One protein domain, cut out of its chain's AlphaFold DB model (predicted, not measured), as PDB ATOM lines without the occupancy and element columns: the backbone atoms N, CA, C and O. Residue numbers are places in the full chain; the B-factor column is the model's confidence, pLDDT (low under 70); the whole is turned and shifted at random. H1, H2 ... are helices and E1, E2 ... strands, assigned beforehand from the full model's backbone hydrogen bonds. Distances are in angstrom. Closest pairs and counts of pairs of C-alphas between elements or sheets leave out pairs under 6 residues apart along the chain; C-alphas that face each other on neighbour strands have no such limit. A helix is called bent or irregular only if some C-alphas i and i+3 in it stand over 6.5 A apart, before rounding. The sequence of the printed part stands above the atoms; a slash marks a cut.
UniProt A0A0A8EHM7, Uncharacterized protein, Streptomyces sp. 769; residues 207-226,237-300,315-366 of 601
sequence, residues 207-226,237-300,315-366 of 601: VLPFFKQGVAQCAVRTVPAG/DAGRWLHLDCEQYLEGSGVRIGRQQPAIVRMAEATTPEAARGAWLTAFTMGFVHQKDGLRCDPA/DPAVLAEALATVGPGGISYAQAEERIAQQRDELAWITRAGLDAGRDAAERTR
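Overview. This is residues 207 to 226, 237 to 300 and 315 to 366 of the 601 residues of an uncharacterized protein of Streptomyces sp. 769 (UniProt A0A0A8EHM7). A small, twisted three-stranded sheet has the long helix H3 packed along one face, and the still longer H6 crosses H3 clear of the sheet. Short H1 stands over E2 next to H3, H5 sits at the sheet's level near E1, and H4 packs on H6. The 136 printed residues include three named strands, antiparallel in order E1 - E2 - E3, then six named helices: mostly helix, in two layers, with H1 and H3 on one face of the sheet. The whole is compact, radius of gyration of the C-alphas 15.2 A, with spans of 50 by 32 by 29 A.

Arrangement. E1, residues 207 to 212, and E2, residues 215 to 221, form a hairpin, with N 210 and O 217 within hydrogen-bond range at 2.9 A. E3, residues 241 to 245, is antiparallel to E2, with N 220 and O 242 at 2.9 A. H1, residues 246 to 252, touches H3, residues 273 to 293, at C-alphas 246 and 285, 6.4 A apart. H3 runs along the strands, at 14 degrees to E1 on the local plane. H2, residues 263 to 266, touches H3 at C-alphas 265 and 276, 5.5 A. H6, residues 337 to 365, touches H3 at a steep tilt of 39 degrees, the same way, closest at C-alphas 284 and 358, 4.1 A. H4, residues 316 to 324, touches H6 at C-alphas 324 and 348, 4.2 A. H5, residues 326 to 334, touches H3 at C-alphas 279 and 327, 4.7 A. Every O i to N i+4 pair is within range in H1, H3 and H4, but 3 of 5 in H5 and 22 of 25 in H6; H2 is too short for one.

Along the chain. E1 begins at C-alpha 207 (-54.468, 89.690, 108.573). H3 spans 29.6 A and H6 39.1 A, ending at C-alpha 365 (-43.296, 86.034, 96.301). H5 and H6 are irregular: C-alphas 330 and 333 are 7.4 A apart, 342 and 345 7.6 A. H6 has a kink of 51 degrees near residue 345.

Size, cuts and confidence. Cuts leave gaps of 13.5 A between C-alphas 226 and 237 and 19.5 A between 300 and 315. Residues 294 to 300 stand free. No link printed whole is long. Mean pLDDT of the printed part is 87.6; 18 residues are under 70, among them 258 to 264.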
ATOM      1  N   VAL A 207     -53.936  89.020 109.758       94.38
ATOM      2  CA  VAL A 207     -54.468  89.690 108.573       94.38
ATOM      3  C   VAL A 207     -55.827  89.086 108.261       94.38
ATOM      4  O   VAL A 207     -55.955  87.866 108.187       94.38
ATOM      5  N   LEU A 208     -56.833  89.939 108.098       95.81
ATOM      6  CA  LEU A 208     -58.217  89.549 107.850       95.81
ATOM      7  C   LEU A 208     -58.761  90.352 106.669       95.81
ATOM      8  O   LEU A 208     -59.198  91.486 106.866       95.81
ATOM      9  N   PRO A 209     -58.732  89.797 105.450       97.50
ATOM     10  CA  PRO A 209     -59.441  90.357 104.310       97.50
ATOM     11  C   PRO A 209     -60.933  90.030 104.420       97.50
ATOM     12  O   PRO A 209     -61.297  88.879 104.662       97.50
ATOM     13  N   PHE A 210     -61.799  91.023 104.243       96.56
ATOM     14  CA  PHE A 210     -63.253  90.859 104.287       96.56
ATOM     15  C   PHE A 210     -63.935  91.798 103.292       96.56
ATOM     16  O   PHE A 210     -63.425  92.875 102.988       96.56
ATOM     17  N   PHE A 211     -65.093  91.386 102.778       96.06
ATOM     18  CA  PHE A 211     -65.859  92.166 101.813       96.06
ATOM     19  C   PHE A 211     -67.072  92.771 102.515       96.06
ATOM     20  O   PHE A 211     -67.921  92.030 103.007       96.06
ATOM     21  N   LYS A 212     -67.127  94.104 102.602       92.56
ATOM     22  CA  LYS A 212     -68.164  94.826 103.351       92.56
ATOM     23  C   LYS A 212     -68.497  96.138 102.664       92.56
ATOM     24  O   LYS A 212     -67.599  96.892 102.292       92.56
ATOM     25  N   GLN A 213     -69.791  96.402 102.509       88.75
ATOM     26  CA  GLN A 213     -70.309  97.607 101.859       88.75
ATOM     27  C   GLN A 213     -69.733  97.867 100.457       88.75
ATOM     28  O   GLN A 213     -69.371  98.988 100.114       88.75
ATOM     29  N   GLY A 214     -69.588  96.811  99.654       90.88
ATOM     30  CA  GLY A 214     -69.044  96.923  98.301       90.88
ATOM     31  C   GLY A 214     -67.539  97.201  98.248       90.88
ATOM     32  O   GLY A 214     -66.998  97.382  97.159       90.88
ATOM     33  N   VAL A 215     -66.829  97.164  99.385       92.12
ATOM     34  CA  VAL A 215     -65.380  97.397  99.452       92.12
ATOM     35  C   VAL A 215     -64.639  96.190 100.019       92.12
ATOM     36  O   VAL A 215     -65.007  95.630 101.052       92.12
ATOM     37  N   ALA A 216     -63.565  95.788  99.333       95.56
ATOM     38  CA  ALA A 216     -62.633  94.762  99.792       95.56
ATOM     39  C   ALA A 216     -61.709  95.347 100.870       95.56
ATOM     40  O   ALA A 216     -60.676  95.950 100.572       95.56
ATOM     41  N   GLN A 217     -62.097  95.192 102.130       95.50
ATOM     42  CA  GLN A 217     -61.391  95.721 103.291       95.50
ATOM     43  C   GLN A 217     -60.369  94.714 103.834       95.50
ATOM     44  O   GLN A 217     -60.449  93.513 103.577       95.50
ATOM     45  N   CYS A 218     -59.392  95.195 104.599       95.38
ATOM     46  CA  CYS A 218     -58.375  94.365 105.230       95.38
ATOM     47  C   CYS A 218     -58.019  94.906 106.619       95.38
ATOM     48  O   CYS A 218     -57.595  96.051 106.767       95.38
ATOM     49  N   ALA A 219     -58.169  94.079 107.651       94.00
ATOM     50  CA  ALA A 219     -57.691  94.403 108.989       94.00
ATOM     51  C   ALA A 219     -56.322  93.759 109.227       94.00
ATOM     52  O   ALA A 219     -56.150  92.562 108.986       94.00
ATOM     53  N   VAL A 220     -55.355  94.532 109.727       92.25
ATOM     54  CA  VAL A 220     -53.989  94.055 109.997       92.25
ATOM     55  C   VAL A 220     -53.605  94.323 111.445       92.25
ATOM     56  O   VAL A 220     -53.585  95.466 111.893       92.25
ATOM     57  N   ARG A 221     -53.265  93.270 112.182       88.00
ATOM     58  CA  ARG A 221     -52.873  93.355 113.588       88.00
ATOM     59  C   ARG A 221     -51.475  93.964 113.711       88.00
ATOM     60  O   ARG A 221     -50.521  93.503 113.080       88.00
ATOM     61  N   THR A 222     -51.349  94.994 114.540       80.69
ATOM     62  CA  THR A 222     -50.054  95.546 114.950       80.69
ATOM     63  C   THR A 222     -49.320  94.538 115.829       80.69
ATOM     64  O   THR A 222     -49.905  93.924 116.719       80.69
ATOM     65  N   VAL A 223     -48.026  94.352 115.574       67.38
ATOM     66  CA  VAL A 223     -47.149  93.564 116.444       67.38
ATOM     67  C   VAL A 223     -46.276  94.554 117.214       67.38
ATOM     68  O   VAL A 223     -45.599  95.361 116.564       67.38
ATOM     69  N   PRO A 224     -46.273  94.534 118.561       56.34
ATOM     70  CA  PRO A 224     -45.394  95.389 119.347       56.34
ATOM     71  C   PRO A 224     -43.929  95.220 118.927       56.34
ATOM     72  O   PRO A 224     -43.453  94.103 118.696       56.34
ATOM     73  N   ALA A 225     -43.198  96.331 118.821       45.66
ATOM     74  CA  ALA A 225     -41.780  96.303 118.479       45.66
ATOM     75  C   ALA A 225     -41.005  95.459 119.510       45.66
ATOM     76  O   ALA A 225     -41.031  95.751 120.700       45.66
ATOM     77  N   GLY A 226     -40.324  94.402 119.051       43.28
ATOM     78  CA  GLY A 226     -39.549  93.488 119.903       43.28
ATOM     79  C   GLY A 226     -40.227  92.148 120.213       43.28
ATOM     80  O   GLY A 226     -39.538  91.209 120.611       43.28
ATOM     81  N   ASP A 237     -53.321  92.893 125.596       51.34
ATOM     82  CA  ASP A 237     -52.104  93.290 124.876       51.34
ATOM     83  C   ASP A 237     -51.932  92.625 123.500       51.34
ATOM     84  O   ASP A 237     -50.869  92.722 122.886       51.34
ATOM     85  N   ALA A 238     -52.974  91.976 122.967       60.09
ATOM     86  CA  ALA A 238     -52.946  91.263 121.686       60.09
ATOM     87  C   ALA A 238     -52.621  92.137 120.445       60.09
ATOM     88  O   ALA A 238     -52.610  91.635 119.321       60.09
ATOM     89  N   GLY A 239     -52.369  93.438 120.611       68.88
ATOM     90  CA  GLY A 239     -52.174  94.407 119.532       68.88
ATOM     91  C   GLY A 239     -53.494  94.925 118.950       68.88
ATOM     92  O   GLY A 239     -54.534  94.268 119.029       68.88
ATOM     93  N   ARG A 240     -53.449  96.130 118.373       81.31
ATOM     94  CA  ARG A 240     -54.584  96.802 117.710       81.31
ATOM     95  C   ARG A 240     -54.719  96.375 116.255       81.31
ATOM     96  O   ARG A 240     -53.701  96.106 115.611       81.31
ATOM     97  N   TRP A 241     -55.934  96.388 115.713       88.06
ATOM     98  CA  TRP A 241     -56.153  96.194 114.281       88.06
ATOM     99  C   TRP A 241     -56.127  97.518 113.513       88.06
ATOM    100  O   TRP A 241     -56.986  98.388 113.673       88.06
ATOM    101  N   LEU A 242     -55.164  97.644 112.607       90.69
ATOM    102  CA  LEU A 242     -55.154  98.695 111.598       90.69
ATOM    103  C   LEU A 242     -56.195  98.383 110.531       90.69
ATOM    104  O   LEU A 242     -56.355  97.227 110.138       90.69
ATOM    105  N   HIS A 243     -56.890  99.417 110.069       91.00
ATOM    106  CA  HIS A 243     -57.908  99.295 109.030       91.00
ATOM    107  C   HIS A 243     -57.334  99.794 107.703       91.00
ATOM    108  O   HIS A 243     -56.960 100.958 107.583       91.00
ATOM    109  N   LEU A 244     -57.260  98.893 106.729       91.69
ATOM    110  CA  LEU A 244     -56.782  99.123 105.369       91.69
ATOM    111  C   LEU A 244     -57.829  98.596 104.378       91.69
ATOM    112  O   LEU A 244     -58.787  97.921 104.764       91.69
ATOM    113  N   ASP A 245     -57.625  98.841 103.089       92.19
ATOM    114  CA  ASP A 245     -58.222  98.019 102.038       92.19
ATOM    115  C   ASP A 245     -57.272  96.888 101.592       92.19
ATOM    116  O   ASP A 245     -56.088  96.831 101.953       92.19
ATOM    117  N   CYS A 246     -57.813  95.928 100.843       94.75
ATOM    118  CA  CYS A 246     -57.043  94.803 100.320       94.75
ATOM    119  C   CYS A 246     -55.922  95.247  99.366       94.75
ATOM    120  O   CYS A 246     -54.855  94.634  99.369       94.75
ATOM    121  N   GLU A 247     -56.124  96.307  98.579       91.44
ATOM    122  CA  GLU A 247     -55.110  96.793  97.632       91.44
ATOM    123  C   GLU A 247     -53.903  97.358  98.374       91.44
ATOM    124  O   GLU A 247     -52.782  96.940  98.106       91.44
ATOM    125  N   GLN A 248     -54.129  98.208  99.376       89.62
ATOM    126  CA  GLN A 248     -53.098  98.775 100.242       89.62
ATOM    127  C   GLN A 248     -52.256  97.678 100.899       89.62
ATOM    128  O   GLN A 248     -51.025  97.747 100.901       89.62
ATOM    129  N   TYR A 249     -52.902  96.635 101.432       93.44
ATOM    130  CA  TYR A 249     -52.187  95.517 102.052       93.44
ATOM    131  C   TYR A 249     -51.332  94.727 101.046       93.44
ATOM    132  O   TYR A 249     -50.202  94.327 101.358       93.44
ATOM    133  N   LEU A 250     -51.866  94.478  99.849       92.94
ATOM    134  CA  LEU A 250     -51.178  93.736  98.795       92.94
ATOM    135  C   LEU A 250     -50.012  94.534  98.210       92.94
ATOM    136  O   LEU A 250     -48.913  93.991  98.095       92.94
ATOM    137  N   GLU A 251     -50.212  95.820  97.928       89.38
ATOM    138  CA  GLU A 251     -49.168  96.737  97.468       89.38
ATOM    139  C   GLU A 251     -48.031  96.834  98.487       89.38
ATOM    140  O   GLU A 251     -46.869  96.633  98.125       89.38
ATOM    141  N   GLY A 252     -48.359  97.009  99.774       87.44
ATOM    142  CA  GLY A 252     -47.382  96.981 100.867       87.44
ATOM    143  C   GLY A 252     -46.689  95.623 101.046       87.44
ATOM    144  O   GLY A 252     -45.593  95.537 101.599       87.44
ATOM    145  N   SER A 253     -47.287  94.548 100.526       89.00
ATOM    146  CA  SER A 253     -46.679  93.216 100.439       89.00
ATOM    147  C   SER A 253     -45.892  92.981  99.140       89.00
ATOM    148  O   SER A 253     -45.407  91.869  98.928       89.00
ATOM    149  N   GLY A 254     -45.752  93.994  98.279       88.25
ATOM    150  CA  GLY A 254     -45.043  93.912  97.000       88.25
ATOM    151  C   GLY A 254     -45.854  93.289  95.858       88.25
ATOM    152  O   GLY A 254     -45.293  92.986  94.805       88.25
ATOM    153  N   VAL A 255     -47.162  93.093  96.036       88.69
ATOM    154  CA  VAL A 255     -48.054  92.509  95.030       88.69
ATOM    155  C   VAL A 255     -48.782  93.620  94.285       88.69
ATOM    156  O   VAL A 255     -49.600  94.339  94.851       88.69
ATOM    157  N   ARG A 256     -48.511  93.748  92.984       81.56
ATOM    158  CA  ARG A 256     -49.217  94.694  92.111       81.56
ATOM    159  C   ARG A 256     -50.404  94.005  91.450       81.56
ATOM    160  O   ARG A 256     -50.218  93.151  90.588       81.56
ATOM    161  N   ILE A 257     -51.612  94.434  91.806       72.88
ATOM    162  CA  ILE A 257     -52.864  93.945  91.202       72.88
ATOM    163  C   ILE A 257     -53.058  94.468  89.763       72.88
ATOM    164  O   ILE A 257     -53.790  93.873  88.968       72.88
ATOM    165  N   GLY A 258     -52.365  95.551  89.384       61.78
ATOM    166  CA  GLY A 258     -52.469  96.187  88.067       61.78
ATOM    167  C   GLY A 258     -52.335  95.204  86.892       61.78
ATOM    168  O   GLY A 258     -51.343  94.492  86.767       61.78
ATOM    169  N   ARG A 259     -53.354  95.198  86.018       51.94
ATOM    170  CA  ARG A 259     -53.594  94.283  84.874       51.94
ATOM    171  C   ARG A 259     -53.888  92.808  85.195       51.94
ATOM    172  O   ARG A 259     -54.231  92.091  84.262       51.94
ATOM    173  N   GLN A 260     -53.845  92.359  86.450       54.41
ATOM    174  CA  GLN A 260     -54.150  90.966  86.822       54.41
ATOM    175  C   GLN A 260     -55.637  90.680  87.077       54.41
ATOM    176  O   GLN A 260     -55.965  89.575  87.497       54.41
ATOM    177  N   GLN A 261     -56.545  91.628  86.810       60.88
ATOM    178  CA  GLN A 261     -57.980  91.331  86.846       60.88
ATOM    179  C   GLN A 261     -58.282  90.219  85.835       60.88
ATOM    180  O   GLN A 261     -58.118  90.450  84.630       60.88
ATOM    181  N   PRO A 262     -58.698  89.023  86.283       64.56
ATOM    182  CA  PRO A 262     -58.931  87.940  85.353       64.56
ATOM    183  C   PRO A 262     -60.146  88.275  84.490       64.56
ATOM    184  O   PRO A 262     -61.052  88.996  84.921       64.56
ATOM    185  N   ALA A 263     -60.182  87.721  83.274       65.38
ATOM    186  CA  ALA A 263     -61.327  87.847  82.364       65.38
ATOM    187  C   ALA A 263     -62.657  87.526  83.070       65.38
ATOM    188  O   ALA A 263     -63.665  88.161  82.794       65.38
ATOM    189  N   ILE A 264     -62.595  86.648  84.075       68.44
ATOM    190  CA  ILE A 264     -63.669  86.269  84.989       68.44
ATOM    191  C   ILE A 264     -64.467  87.442  85.585       68.44
ATOM    192  O   ILE A 264     -65.682  87.369  85.668       68.44
ATOM    193  N   VAL A 265     -63.802  88.542  85.960       74.88
ATOM    194  CA  VAL A 265     -64.457  89.722  86.556       74.88
ATOM    195  C   VAL A 265     -65.134  90.565  85.474       74.88
ATOM    196  O   VAL A 265     -66.136  91.218  85.730       74.88
ATOM    197  N   ARG A 266     -64.585  90.556  84.254       69.94
ATOM    198  CA  ARG A 266     -65.106  91.322  83.109       69.94
ATOM    199  C   ARG A 266     -66.246  90.615  82.387       69.94
ATOM    200  O   ARG A 266     -66.999  91.268  81.680       69.94
ATOM    201  N   MET A 267     -66.311  89.297  82.527       68.94
ATOM    202  CA  MET A 267     -67.327  88.432  81.934       68.94
ATOM    203  C   MET A 267     -68.500  88.178  82.883       68.94
ATOM    204  O   MET A 267     -69.340  87.346  82.568       68.94
ATOM    205  N   ALA A 268     -68.537  88.841  84.041       78.50
ATOM    206  CA  ALA A 268     -69.633  88.689  84.978       78.50
ATOM    207  C   ALA A 268     -70.906  89.333  84.399       78.50
ATOM    208  O   ALA A 268     -70.888  90.506  84.022       78.50
ATOM    209  N   GLU A 269     -71.984  88.559  84.293       76.19
ATOM    210  CA  GLU A 269     -73.237  88.961  83.643       76.19
ATOM    211  C   GLU A 269     -74.339  89.280  84.660       76.19
ATOM    212  O   GLU A 269     -75.145  90.188  84.442       76.19
ATOM    213  N   ALA A 270     -74.390  88.550  85.779       75.69
ATOM    214  CA  ALA A 270     -75.455  88.687  86.773       75.69
ATOM    215  C   ALA A 270     -75.122  89.711  87.870       75.69
ATOM    216  O   ALA A 270     -76.039  90.275  88.484       75.69
ATOM    217  N   THR A 271     -73.836  89.975  88.116       85.12
ATOM    218  CA  THR A 271     -73.352  90.909  89.143       85.12
ATOM    219  C   THR A 271     -72.707  92.173  88.564       85.12
ATOM    220  O   THR A 271     -72.314  92.223  87.401       85.12
ATOM    221  N   THR A 272     -72.594  93.228  89.378       88.25
ATOM    222  CA  THR A 272     -71.934  94.467  88.938       88.25
ATOM    223  C   THR A 272     -70.409  94.299  88.923       88.25
ATOM    224  O   THR A 272     -69.863  93.521  89.715       88.25
ATOM    225  N   PRO A 273     -69.676  95.052  88.081       88.12
ATOM    226  CA  PRO A 273     -68.214  95.006  88.057       88.12
ATOM    227  C   PRO A 273     -67.564  95.294  89.419       88.12
ATOM    228  O   PRO A 273     -66.535  94.707  89.754       88.12
ATOM    229  N   GLU A 274     -68.160  96.172  90.225       89.00
ATOM    230  CA  GLU A 274     -67.681  96.531  91.563       89.00
ATOM    231  C   GLU A 274     -67.835  95.360  92.536       89.00
ATOM    232  O   GLU A 274     -66.890  95.038  93.260       89.00
ATOM    233  N   ALA A 275     -68.986  94.681  92.508       92.25
ATOM    234  CA  ALA A 275     -69.245  93.498  93.320       92.25
ATOM    235  C   ALA A 275     -68.315  92.336  92.938       92.25
ATOM    236  O   ALA A 275     -67.670  91.748  93.812       92.25
ATOM    237  N   ALA A 276     -68.163  92.067  91.637       93.75
ATOM    238  CA  ALA A 276     -67.227  91.071  91.118       93.75
ATOM    239  C   ALA A 276     -65.777  91.379  91.527       93.75
ATOM    240  O   ALA A 276     -65.065  90.506  92.029       93.75
ATOM    241  N   ARG A 277     -65.334  92.634  91.359       92.56
ATOM    242  CA  ARG A 277     -63.987  93.074  91.750       92.56
ATOM    243  C   ARG A 277     -63.772  92.945  93.254       92.56
ATOM    244  O   ARG A 277     -62.717  92.468  93.664       92.56
ATOM    245  N   GLY A 278     -64.740  93.365  94.063       94.50
ATOM    246  CA  GLY A 278     -64.667  93.303  95.519       94.50
ATOM    247  C   GLY A 278     -64.577  91.870  96.044       94.50
ATOM    248  O   GLY A 278     -63.692  91.569  96.850       94.50
ATOM    249  N   ALA A 279     -65.411  90.966  95.520       96.56
ATOM    250  CA  ALA A 279     -65.366  89.542  95.848       96.56
ATOM    251  C   ALA A 279     -64.027  88.909  95.437       96.56
ATOM    252  O   ALA A 279     -63.358  88.277  96.259       96.56
ATOM    253  N   TRP A 280     -63.590  89.143  94.193       96.19
ATOM    254  CA  TRP A 280     -62.324  88.619  93.680       96.19
ATOM    255  C   TRP A 280     -61.125  89.105  94.495       96.19
ATOM    256  O   TRP A 280     -60.298  88.299  94.909       96.19
ATOM    257  N   LEU A 281     -61.030  90.412  94.750       95.88
ATOM    258  CA  LEU A 281     -59.897  91.018  95.448       95.88
ATOM    259  C   LEU A 281     -59.823  90.567  96.912       95.88
ATOM    260  O   LEU A 281     -58.731  90.301  97.424       95.88
ATOM    261  N   THR A 282     -60.974  90.433  97.573       98.06
ATOM    262  CA  THR A 282     -61.042  89.883  98.933       98.06
ATOM    263  C   THR A 282     -60.518  88.451  98.946       98.06
ATOM    264  O   THR A 282     -59.609  88.135  99.714       98.06
ATOM    265  N   ALA A 283     -61.015  87.600  98.045       97.81
ATOM    266  CA  ALA A 283     -60.606  86.202  97.955       97.81
ATOM    267  C   ALA A 283     -59.134  86.037  97.553       97.81
ATOM    268  O   ALA A 283     -58.418  85.232  98.145       97.81
ATOM    269  N   PHE A 284     -58.647  86.852  96.616       97.19
ATOM    270  CA  PHE A 284     -57.234  86.929  96.252       97.19
ATOM    271  C   PHE A 284     -56.370  87.230  97.468       97.19
ATOM    272  O   PHE A 284     -55.391  86.534  97.739       97.19
ATOM    273  N   THR A 285     -56.761  88.224  98.259       97.94
ATOM    274  CA  THR A 285     -56.026  88.576  99.472       97.94
ATOM    275  C   THR A 285     -56.087  87.448 100.502       97.94
ATOM    276  O   THR A 285     -55.070  87.145 101.124       97.94
ATOM    277  N   MET A 286     -57.231  86.767 100.650       98.19
ATOM    278  CA  MET A 286     -57.359  85.592 101.523       98.19
ATOM    279  C   MET A 286     -56.407  84.466 101.107       98.19
ATOM    280  O   MET A 286     -55.687  83.938 101.953       98.19
ATOM    281  N   GLY A 287     -56.366  84.125  99.817       97.12
ATOM    282  CA  GLY A 287     -55.498  83.077  99.279       97.12
ATOM    283  C   GLY A 287     -54.023  83.419  99.444       97.12
ATOM    284  O   GLY A 287     -53.236  82.584  99.898       97.12
ATOM    285  N   PHE A 288     -53.675  84.681  99.175       96.62
ATOM    286  CA  PHE A 288     -52.333  85.208  99.380       96.62
ATOM    287  C   PHE A 288     -51.900  85.108 100.846       96.62
ATOM    288  O   PHE A 288     -50.836  84.569 101.136       96.62
ATOM    289  N   VAL A 289     -52.730  85.579 101.780       96.25
ATOM    290  CA  VAL A 289     -52.448  85.535 103.225       96.25
ATOM    291  C   VAL A 289     -52.352  84.099 103.726       96.25
ATOM    292  O   VAL A 289     -51.384  83.768 104.402       96.25
ATOM    293  N   HIS A 290     -53.309  83.236 103.373       94.75
ATOM    294  CA  HIS A 290     -53.327  81.842 103.815       94.75
ATOM    295  C   HIS A 290     -52.031  81.116 103.430       94.75
ATOM    296  O   HIS A 290     -51.423  80.443 104.265       94.75
ATOM    297  N   GLN A 291     -51.578  81.300 102.186       94.00
ATOM    298  CA  GLN A 291     -50.357  80.674 101.686       94.00
ATOM    299  C   GLN A 291     -49.087  81.351 102.223       94.00
ATOM    300  O   GLN A 291     -48.129  80.663 102.583       94.00
ATOM    301  N   LYS A 292     -49.055  82.685 102.311       92.56
ATOM    302  CA  LYS A 292     -47.907  83.444 102.832       92.56
ATOM    303  C   LYS A 292     -47.633  83.130 104.302       92.56
ATOM    304  O   LYS A 292     -46.482  82.873 104.650       92.56
ATOM    305  N   ASP A 293     -48.674  83.118 105.129       89.75
ATOM    306  CA  ASP A 293     -48.554  82.926 106.577       89.75
ATOM    307  C   ASP A 293     -48.573  81.442 106.978       89.75
ATOM    308  O   ASP A 293     -48.239  81.123 108.116       89.75
ATOM    309  N   GLY A 294     -48.905  80.531 106.051       88.62
ATOM    310  CA  GLY A 294     -48.895  79.087 106.297       88.62
ATOM    311  C   GLY A 294     -49.891  78.676 107.379       88.62
ATOM    312  O   GLY A 294     -49.553  77.882 108.250       88.62
ATOM    313  N   LEU A 295     -51.095  79.255 107.352       88.25
ATOM    314  CA  LEU A 295     -52.089  79.098 108.416       88.25
ATOM    315  C   LEU A 295     -52.547  77.636 108.540       88.25
ATOM    316  O   LEU A 295     -52.987  77.036 107.555       88.25
ATOM    317  N   ARG A 296     -52.457  77.077 109.749       87.06
ATOM    318  CA  ARG A 296     -52.820  75.694 110.099       87.06
ATOM    319  C   ARG A 296     -53.493  75.665 111.468       87.06
ATOM    320  O   ARG A 296     -53.345  76.613 112.236       87.06
ATOM    321  N   CYS A 297     -54.230  74.594 111.751       84.44
ATOM    322  CA  CYS A 297     -54.784  74.370 113.083       84.44
ATOM    323  C   CYS A 297     -53.675  74.201 114.130       84.44
ATOM    324  O   CYS A 297     -52.593  73.696 113.822       84.44
ATOM    325  N   ASP A 298     -53.969  74.583 115.369       76.31
ATOM    326  CA  ASP A 298     -53.073  74.391 116.500       76.31
ATOM    327  C   ASP A 298     -52.831  72.877 116.720       76.31
ATOM    328  O   ASP A 298     -53.785  72.099 116.781       76.31
ATOM    329  N   PRO A 299     -51.570  72.420 116.854       55.78
ATOM    330  CA  PRO A 299     -51.223  70.993 116.894       55.78
ATOM    331  C   PRO A 299     -51.667  70.257 118.172       55.78
ATOM    332  O   PRO A 299     -51.442  69.056 118.296       55.78
ATOM    333  N   ALA A 300     -52.281  70.952 119.134       52.38
ATOM    334  CA  ALA A 300     -52.597  70.428 120.463       52.38
ATOM    335  C   ALA A 300     -53.887  69.585 120.543       52.38
ATOM    336  O   ALA A 300     -54.242  69.151 121.633       52.38
ATOM    337  N   ASP A 315     -62.708  70.304 105.213       93.75
ATOM    338  CA  ASP A 315     -63.931  69.723 104.660       93.75
ATOM    339  C   ASP A 315     -64.331  70.494 103.381       93.75
ATOM    340  O   ASP A 315     -64.526  71.717 103.442       93.75
ATOM    341  N   PRO A 316     -64.449  69.827 102.214       95.62
ATOM    342  CA  PRO A 316     -64.780  70.495 100.959       95.62
ATOM    343  C   PRO A 316     -66.132  71.216 100.965       95.62
ATOM    344  O   PRO A 316     -66.244  72.269 100.336       95.62
ATOM    345  N   ALA A 317     -67.146  70.683 101.655       97.06
ATOM    346  CA  ALA A 317     -68.474  71.289 101.722       97.06
ATOM    347  C   ALA A 317     -68.452  72.550 102.592       97.06
ATOM    348  O   ALA A 317     -68.953  73.595 102.172       97.06
ATOM    349  N   VAL A 318     -67.794  72.487 103.755       97.56
ATOM    350  CA  VAL A 318     -67.605  73.647 104.645       97.56
ATOM    351  C   VAL A 318     -66.826  74.748 103.929       97.56
ATOM    352  O   VAL A 318     -67.222  75.915 103.956       97.56
ATOM    353  N   LEU A 319     -65.737  74.394 103.240       97.62
ATOM    354  CA  LEU A 319     -64.940  75.357 102.486       97.62
ATOM    355  C   LEU A 319     -65.737  75.982 101.333       97.62
ATOM    356  O   LEU A 319     -65.690  77.199 101.152       97.62
ATOM    357  N   ALA A 320     -66.465  75.174 100.559       98.12
ATOM    358  CA  ALA A 320     -67.272  75.670  99.450       98.12
ATOM    359  C   ALA A 320     -68.342  76.661  99.928       98.12
ATOM    360  O   ALA A 320     -68.464  77.741  99.346       98.12
ATOM    361  N   GLU A 321     -69.052  76.334 101.009       98.25
ATOM    362  CA  GLU A 321     -70.088  77.196 101.582       98.25
ATOM    363  C   GLU A 321     -69.492  78.499 102.139       98.25
ATOM    364  O   GLU A 321     -69.942  79.591 101.786       98.25
ATOM    365  N   ALA A 322     -68.404  78.417 102.912       98.31
ATOM    366  CA  ALA A 322     -67.735  79.593 103.475       98.31
ATOM    367  C   ALA A 322     -67.210  80.568 102.402       98.31
ATOM    368  O   ALA A 322     -67.228  81.790 102.595       98.31
ATOM    369  N   LEU A 323     -66.730  80.050 101.267       98.25
ATOM    370  CA  LEU A 323     -66.294  80.873 100.136       98.25
ATOM    371  C   LEU A 323     -67.483  81.460  99.372       98.25
ATOM    372  O   LEU A 323     -67.449  82.629  98.991       98.25
ATOM    373  N   ALA A 324     -68.556  80.694  99.178       97.94
ATOM    374  CA  ALA A 324     -69.720  81.153  98.429       97.94
ATOM    375  C   ALA A 324     -70.409  82.374  99.067       97.94
ATOM    376  O   ALA A 324     -71.096  83.121  98.372       97.94
ATOM    377  N   THR A 325     -70.210  82.633 100.365       97.75
ATOM    378  CA  THR A 325     -70.752  83.817 101.060       97.75
ATOM    379  C   THR A 325     -69.896  85.082 100.953       97.75
ATOM    380  O   THR A 325     -70.360  86.134 101.391       97.75
ATOM    381  N   VAL A 326     -68.675  85.038 100.390       97.94
ATOM    382  CA  VAL A 326     -67.794  86.227 100.290       97.94
ATOM    383  C   VAL A 326     -68.481  87.347  99.514       97.94
ATOM    384  O   VAL A 326     -68.647  88.442 100.043       97.94
ATOM    385  N   GLY A 327     -68.898  87.067  98.276       96.75
ATOM    386  CA  GLY A 327     -69.586  88.038  97.424       96.75
ATOM    387  C   GLY A 327     -70.926  88.504  98.004       96.75
ATOM    388  O   GLY A 327     -71.063  89.703  98.244       96.75
ATOM    389  N   PRO A 328     -71.880  87.586  98.277       95.94
ATOM    390  CA  PRO A 328     -73.164  87.892  98.909       95.94
ATOM    391  C   PRO A 328     -73.070  88.787 100.148       95.94
ATOM    392  O   PRO A 328     -73.786  89.783 100.230       95.94
ATOM    393  N   GLY A 329     -72.144  88.491 101.066       95.06
ATOM    394  CA  GLY A 329     -71.961  89.292 102.274       95.06
ATOM    395  C   GLY A 329     -71.549  90.732 101.983       95.06
ATOM    396  O   GLY A 329     -72.094  91.662 102.566       95.06
ATOM    397  N   GLY A 330     -70.645  90.958 101.030       94.56
ATOM    398  CA  GLY A 330     -70.194  92.320 100.745       94.56
ATOM    399  C   GLY A 330     -71.209  93.204 100.024       94.56
ATOM    400  O   GLY A 330     -71.088  94.426 100.105       94.56
ATOM    401  N   ILE A 331     -72.216  92.622  99.362       94.19
ATOM    402  CA  ILE A 331     -73.285  93.366  98.670       94.19
ATOM    403  C   ILE A 331     -74.584  93.472  99.478       94.19
ATOM    404  O   ILE A 331     -75.495  94.186  99.054       94.19
ATOM    405  N   SER A 332     -74.680  92.805 100.634       92.00
ATOM    406  CA  SER A 332     -75.941  92.669 101.374       92.00
ATOM    407  C   SER A 332     -76.544  94.002 101.812       92.00
ATOM    408  O   SER A 332     -77.758  94.151 101.835       92.00
ATOM    409  N   TYR A 333     -75.705  95.000 102.084       87.12
ATOM    410  CA  TYR A 333     -76.127  96.344 102.486       87.12
ATOM    411  C   TYR A 333     -76.955  97.098 101.430       87.12
ATOM    412  O   TYR A 333     -77.665  98.038 101.774       87.12
ATOM    413  N   ALA A 334     -76.822  96.734 100.151       86.94
ATOM    414  CA  ALA A 334     -77.382  97.488  99.030       86.94
ATOM    415  C   ALA A 334     -78.409  96.694  98.213       86.94
ATOM    416  O   ALA A 334     -78.985  97.237  97.272       86.94
ATOM    417  N   GLN A 335     -78.617  95.412  98.521       89.19
ATOM    418  CA  GLN A 335     -79.446  94.526  97.711       89.19
ATOM    419  C   GLN A 335     -80.387  93.687  98.572       89.19
ATOM    420  O   GLN A 335     -80.042  93.271  99.676       89.19
ATOM    421  N   ALA A 336     -81.583  93.431  98.041       88.75
ATOM    422  CA  ALA A 336     -82.540  92.510  98.640       88.75
ATOM    423  C   ALA A 336     -82.056  91.056  98.525       88.75
ATOM    424  O   ALA A 336     -81.270  90.716  97.634       88.75
ATOM    425  N   GLU A 337     -82.567  90.194  99.401       88.50
ATOM    426  CA  GLU A 337     -82.176  88.788  99.484       88.50
ATOM    427  C   GLU A 337     -82.350  88.035  98.156       88.50
ATOM    428  O   GLU A 337     -81.444  87.317  97.730       88.50
ATOM    429  N   GLU A 338     -83.450  88.259  97.438       89.75
ATOM    430  CA  GLU A 338     -83.721  87.597  96.158       89.75
ATOM    431  C   GLU A 338     -82.655  87.944  95.115       89.75
ATOM    432  O   GLU A 338     -82.230  87.099  94.322       89.75
ATOM    433  N   ARG A 339     -82.191  89.198  95.120       91.31
ATOM    434  CA  ARG A 339     -81.182  89.675  94.174       91.31
ATOM    435  C   ARG A 339     -79.787  89.159  94.521       91.31
ATOM    436  O   ARG A 339     -79.005  88.884  93.608       91.31
ATOM    437  N   ILE A 340     -79.495  88.996  95.810       93.00
ATOM    438  CA  ILE A 340     -78.269  88.353  96.296       93.00
ATOM    439  C   ILE A 340     -78.251  86.879  95.880       93.00
ATOM    440  O   ILE A 340     -77.243  86.404  95.353       93.00
ATOM    441  N   ALA A 341     -79.369  86.167  96.055       92.25
ATOM    442  CA  ALA A 341     -79.492  84.760  95.682       92.25
ATOM    443  C   ALA A 341     -79.223  84.533  94.184       92.25
ATOM    444  O   ALA A 341     -78.478  83.623  93.830       92.25
ATOM    445  N   GLN A 342     -79.730  85.412  93.310       93.44
ATOM    446  CA  GLN A 342     -79.482  85.362  91.858       93.44
ATOM    447  C   GLN A 342     -78.000  85.500  91.470       93.44
ATOM    448  O   GLN A 342     -77.605  85.030  90.409       93.44
ATOM    449  N   GLN A 343     -77.184  86.161  92.296       94.62
ATOM    450  CA  GLN A 343     -75.764  86.419  92.017       94.62
ATOM    451  C   GLN A 343     -74.821  85.434  92.717       94.62
ATOM    452  O   GLN A 343     -73.614  85.456  92.462       94.62
ATOM    453  N   ARG A 344     -75.343  84.594  93.619       95.31
ATOM    454  CA  ARG A 344     -74.536  83.766  94.521       95.31
ATOM    455  C   ARG A 344     -73.555  82.866  93.776       95.31
ATOM    456  O   ARG A 344     -72.375  82.864  94.119       95.31
ATOM    457  N   ASP A 345     -74.020  82.133  92.771       95.06
ATOM    458  CA  ASP A 345     -73.199  81.132  92.080       95.06
ATOM    459  C   ASP A 345     -72.061  81.769  91.275       95.06
ATOM    460  O   ASP A 345     -70.913  81.316  91.342       95.06
ATOM    461  N   GLU A 346     -72.354  82.864  90.571       95.06
ATOM    462  CA  GLU A 346     -71.357  83.631  89.820       95.06
ATOM    463  C   GLU A 346     -70.308  84.240  90.762       95.06
ATOM    464  O   GLU A 346     -69.102  84.080  90.553       95.06
ATOM    465  N   LEU A 347     -70.744  84.861  91.864       96.12
ATOM    466  CA  LEU A 347     -69.845  85.418  92.874       96.12
ATOM    467  C   LEU A 347     -69.011  84.338  93.580       96.12
ATOM    468  O   LEU A 347     -67.835  84.570  93.873       96.12
ATOM    469  N   ALA A 348     -69.569  83.152  93.832       96.62
ATOM    470  CA  ALA A 348     -68.841  82.020  94.399       96.62
ATOM    471  C   ALA A 348     -67.750  81.516  93.441       96.62
ATOM    472  O   ALA A 348     -66.630  81.212  93.862       96.62
ATOM    473  N   TRP A 349     -68.042  81.468  92.140       94.94
ATOM    474  CA  TRP A 349     -67.055  81.126  91.119       94.94
ATOM    475  C   TRP A 349     -65.926  82.161  91.026       94.94
ATOM    476  O   TRP A 349     -64.752  81.780  91.070       94.94
ATOM    477  N   ILE A 350     -66.259  83.455  91.014       95.56
ATOM    478  CA  ILE A 350     -65.282  84.556  91.049       95.56
ATOM    479  C   ILE A 350     -64.408  84.486  92.309       95.56
ATOM    480  O   ILE A 350     -63.189  84.657  92.233       95.56
ATOM    481  N   THR A 351     -65.016  84.190  93.460       97.06
ATOM    482  CA  THR A 351     -64.317  84.038  94.743       97.06
ATOM    483  C   THR A 351     -63.288  82.911  94.680       97.06
ATOM    484  O   THR A 351     -62.136  83.121  95.054       97.06
ATOM    485  N   ARG A 352     -63.655  81.728  94.164       96.25
ATOM    486  CA  ARG A 352     -62.711  80.604  94.010       96.25
ATOM    487  C   ARG A 352     -61.518  80.979  93.130       96.25
ATOM    488  O   ARG A 352     -60.378  80.792  93.540       96.25
ATOM    489  N   ALA A 353     -61.771  81.603  91.980       94.50
ATOM    490  CA  ALA A 353     -60.698  82.043  91.088       94.50
ATOM    491  C   ALA A 353     -59.786  83.107  91.721       94.50
ATOM    492  O   ALA A 353     -58.580  83.114  91.479       94.50
ATOM    493  N   GLY A 354     -60.349  84.012  92.529       95.12
ATOM    494  CA  GLY A 354     -59.572  84.959  93.326       95.12
ATOM    495  C   GLY A 354     -58.662  84.243  94.309       95.12
ATOM    496  O   GLY A 354     -57.457  84.479  94.300       95.12
ATOM    497  N   LEU A 355     -59.220  83.325  95.101       96.62
ATOM    498  CA  LEU A 355     -58.480  82.550  96.093       96.62
ATOM    499  C   LEU A 355     -57.267  81.832  95.488       96.62
ATOM    500  O   LEU A 355     -56.159  81.960  96.014       96.62
ATOM    501  N   ASP A 356     -57.464  81.121  94.380       94.75
ATOM    502  CA  ASP A 356     -56.399  80.368  93.716       94.75
ATOM    503  C   ASP A 356     -55.311  81.302  93.167       94.75
ATOM    504  O   ASP A 356     -54.130  81.130  93.471       94.75
ATOM    505  N   ALA A 357     -55.699  82.387  92.485       93.38
ATOM    506  CA  ALA A 357     -54.749  83.389  91.996       93.38
ATOM    507  C   ALA A 357     -53.933  84.042  93.131       93.38
ATOM    508  O   ALA A 357     -52.749  84.359  92.961       93.38
ATOM    509  N   GLY A 358     -54.554  84.228  94.299       94.94
ATOM    510  CA  GLY A 358     -53.899  84.717  95.506       94.94
ATOM    511  C   GLY A 358     -52.834  83.755  96.034       94.94
ATOM    512  O   GLY A 358     -51.720  84.180  96.359       94.94
ATOM    513  N   ARG A 359     -53.145  82.454  96.080       94.81
ATOM    514  CA  ARG A 359     -52.192  81.404  96.482       94.81
ATOM    515  C   ARG A 359     -50.989  81.370  95.537       94.81
ATOM    516  O   ARG A 359     -49.853  81.440  96.009       94.81
ATOM    517  N   ASP A 360     -51.226  81.412  94.229       92.56
ATOM    518  CA  ASP A 360     -50.168  81.458  93.210       92.56
ATOM    519  C   ASP A 360     -49.284  82.712  93.340       92.56
ATOM    520  O   ASP A 360     -48.073  82.690  93.097       92.56
ATOM    521  N   ALA A 361     -49.866  83.857  93.705       91.75
ATOM    522  CA  ALA A 361     -49.108  85.083  93.962       91.75
ATOM    523  C   ALA A 361     -48.216  84.969  95.212       91.75
ATOM    524  O   ALA A 361     -47.077  85.446  95.205       91.75
ATOM    525  N   ALA A 362     -48.688  84.311  96.272       92.12
ATOM    526  CA  ALA A 362     -47.886  84.072  97.471       92.12
ATOM    527  C   ALA A 362     -46.697  83.139  97.195       92.12
ATOM    528  O   ALA A 362     -45.602  83.357  97.709       92.12
ATOM    529  N   GLU A 363     -46.872  82.131  96.344       88.81
ATOM    530  CA  GLU A 363     -45.775  81.238  95.959       88.81
ATOM    531  C   GLU A 363     -44.701  81.954  95.149       88.81
ATOM    532  O   GLU A 363     -43.515  81.812  95.441       88.81
ATOM    533  N   ARG A 364     -45.108  82.808  94.205       86.31
ATOM    534  CA  ARG A 364     -44.183  83.633  93.412       86.31
ATOM    535  C   ARG A 364     -43.409  84.658  94.243       86.31
ATOM    536  O   ARG A 364     -42.341  85.091  93.823       86.31
ATOM    537  N   THR A 365     -43.940  85.063  95.398       82.50
ATOM    538  CA  THR A 365     -43.296  86.034  96.301       82.50
ATOM    539  C   THR A 365     -42.445  85.382  97.391       82.50
ATOM    540  O   THR A 365     -41.697  86.087  98.074       82.50
ATOM    541  N   ARG A 366     -42.488  84.050  97.555       76.06
ATOM    542  CA  ARG A 366     -41.584  83.352  98.479       76.06
ATOM    543  C   ARG A 366     -40.141  83.443  97.959       76.06
ATOM    544  O   ARG A 366     -39.884  83.064  96.818       76.06
TER     545      ARG A 366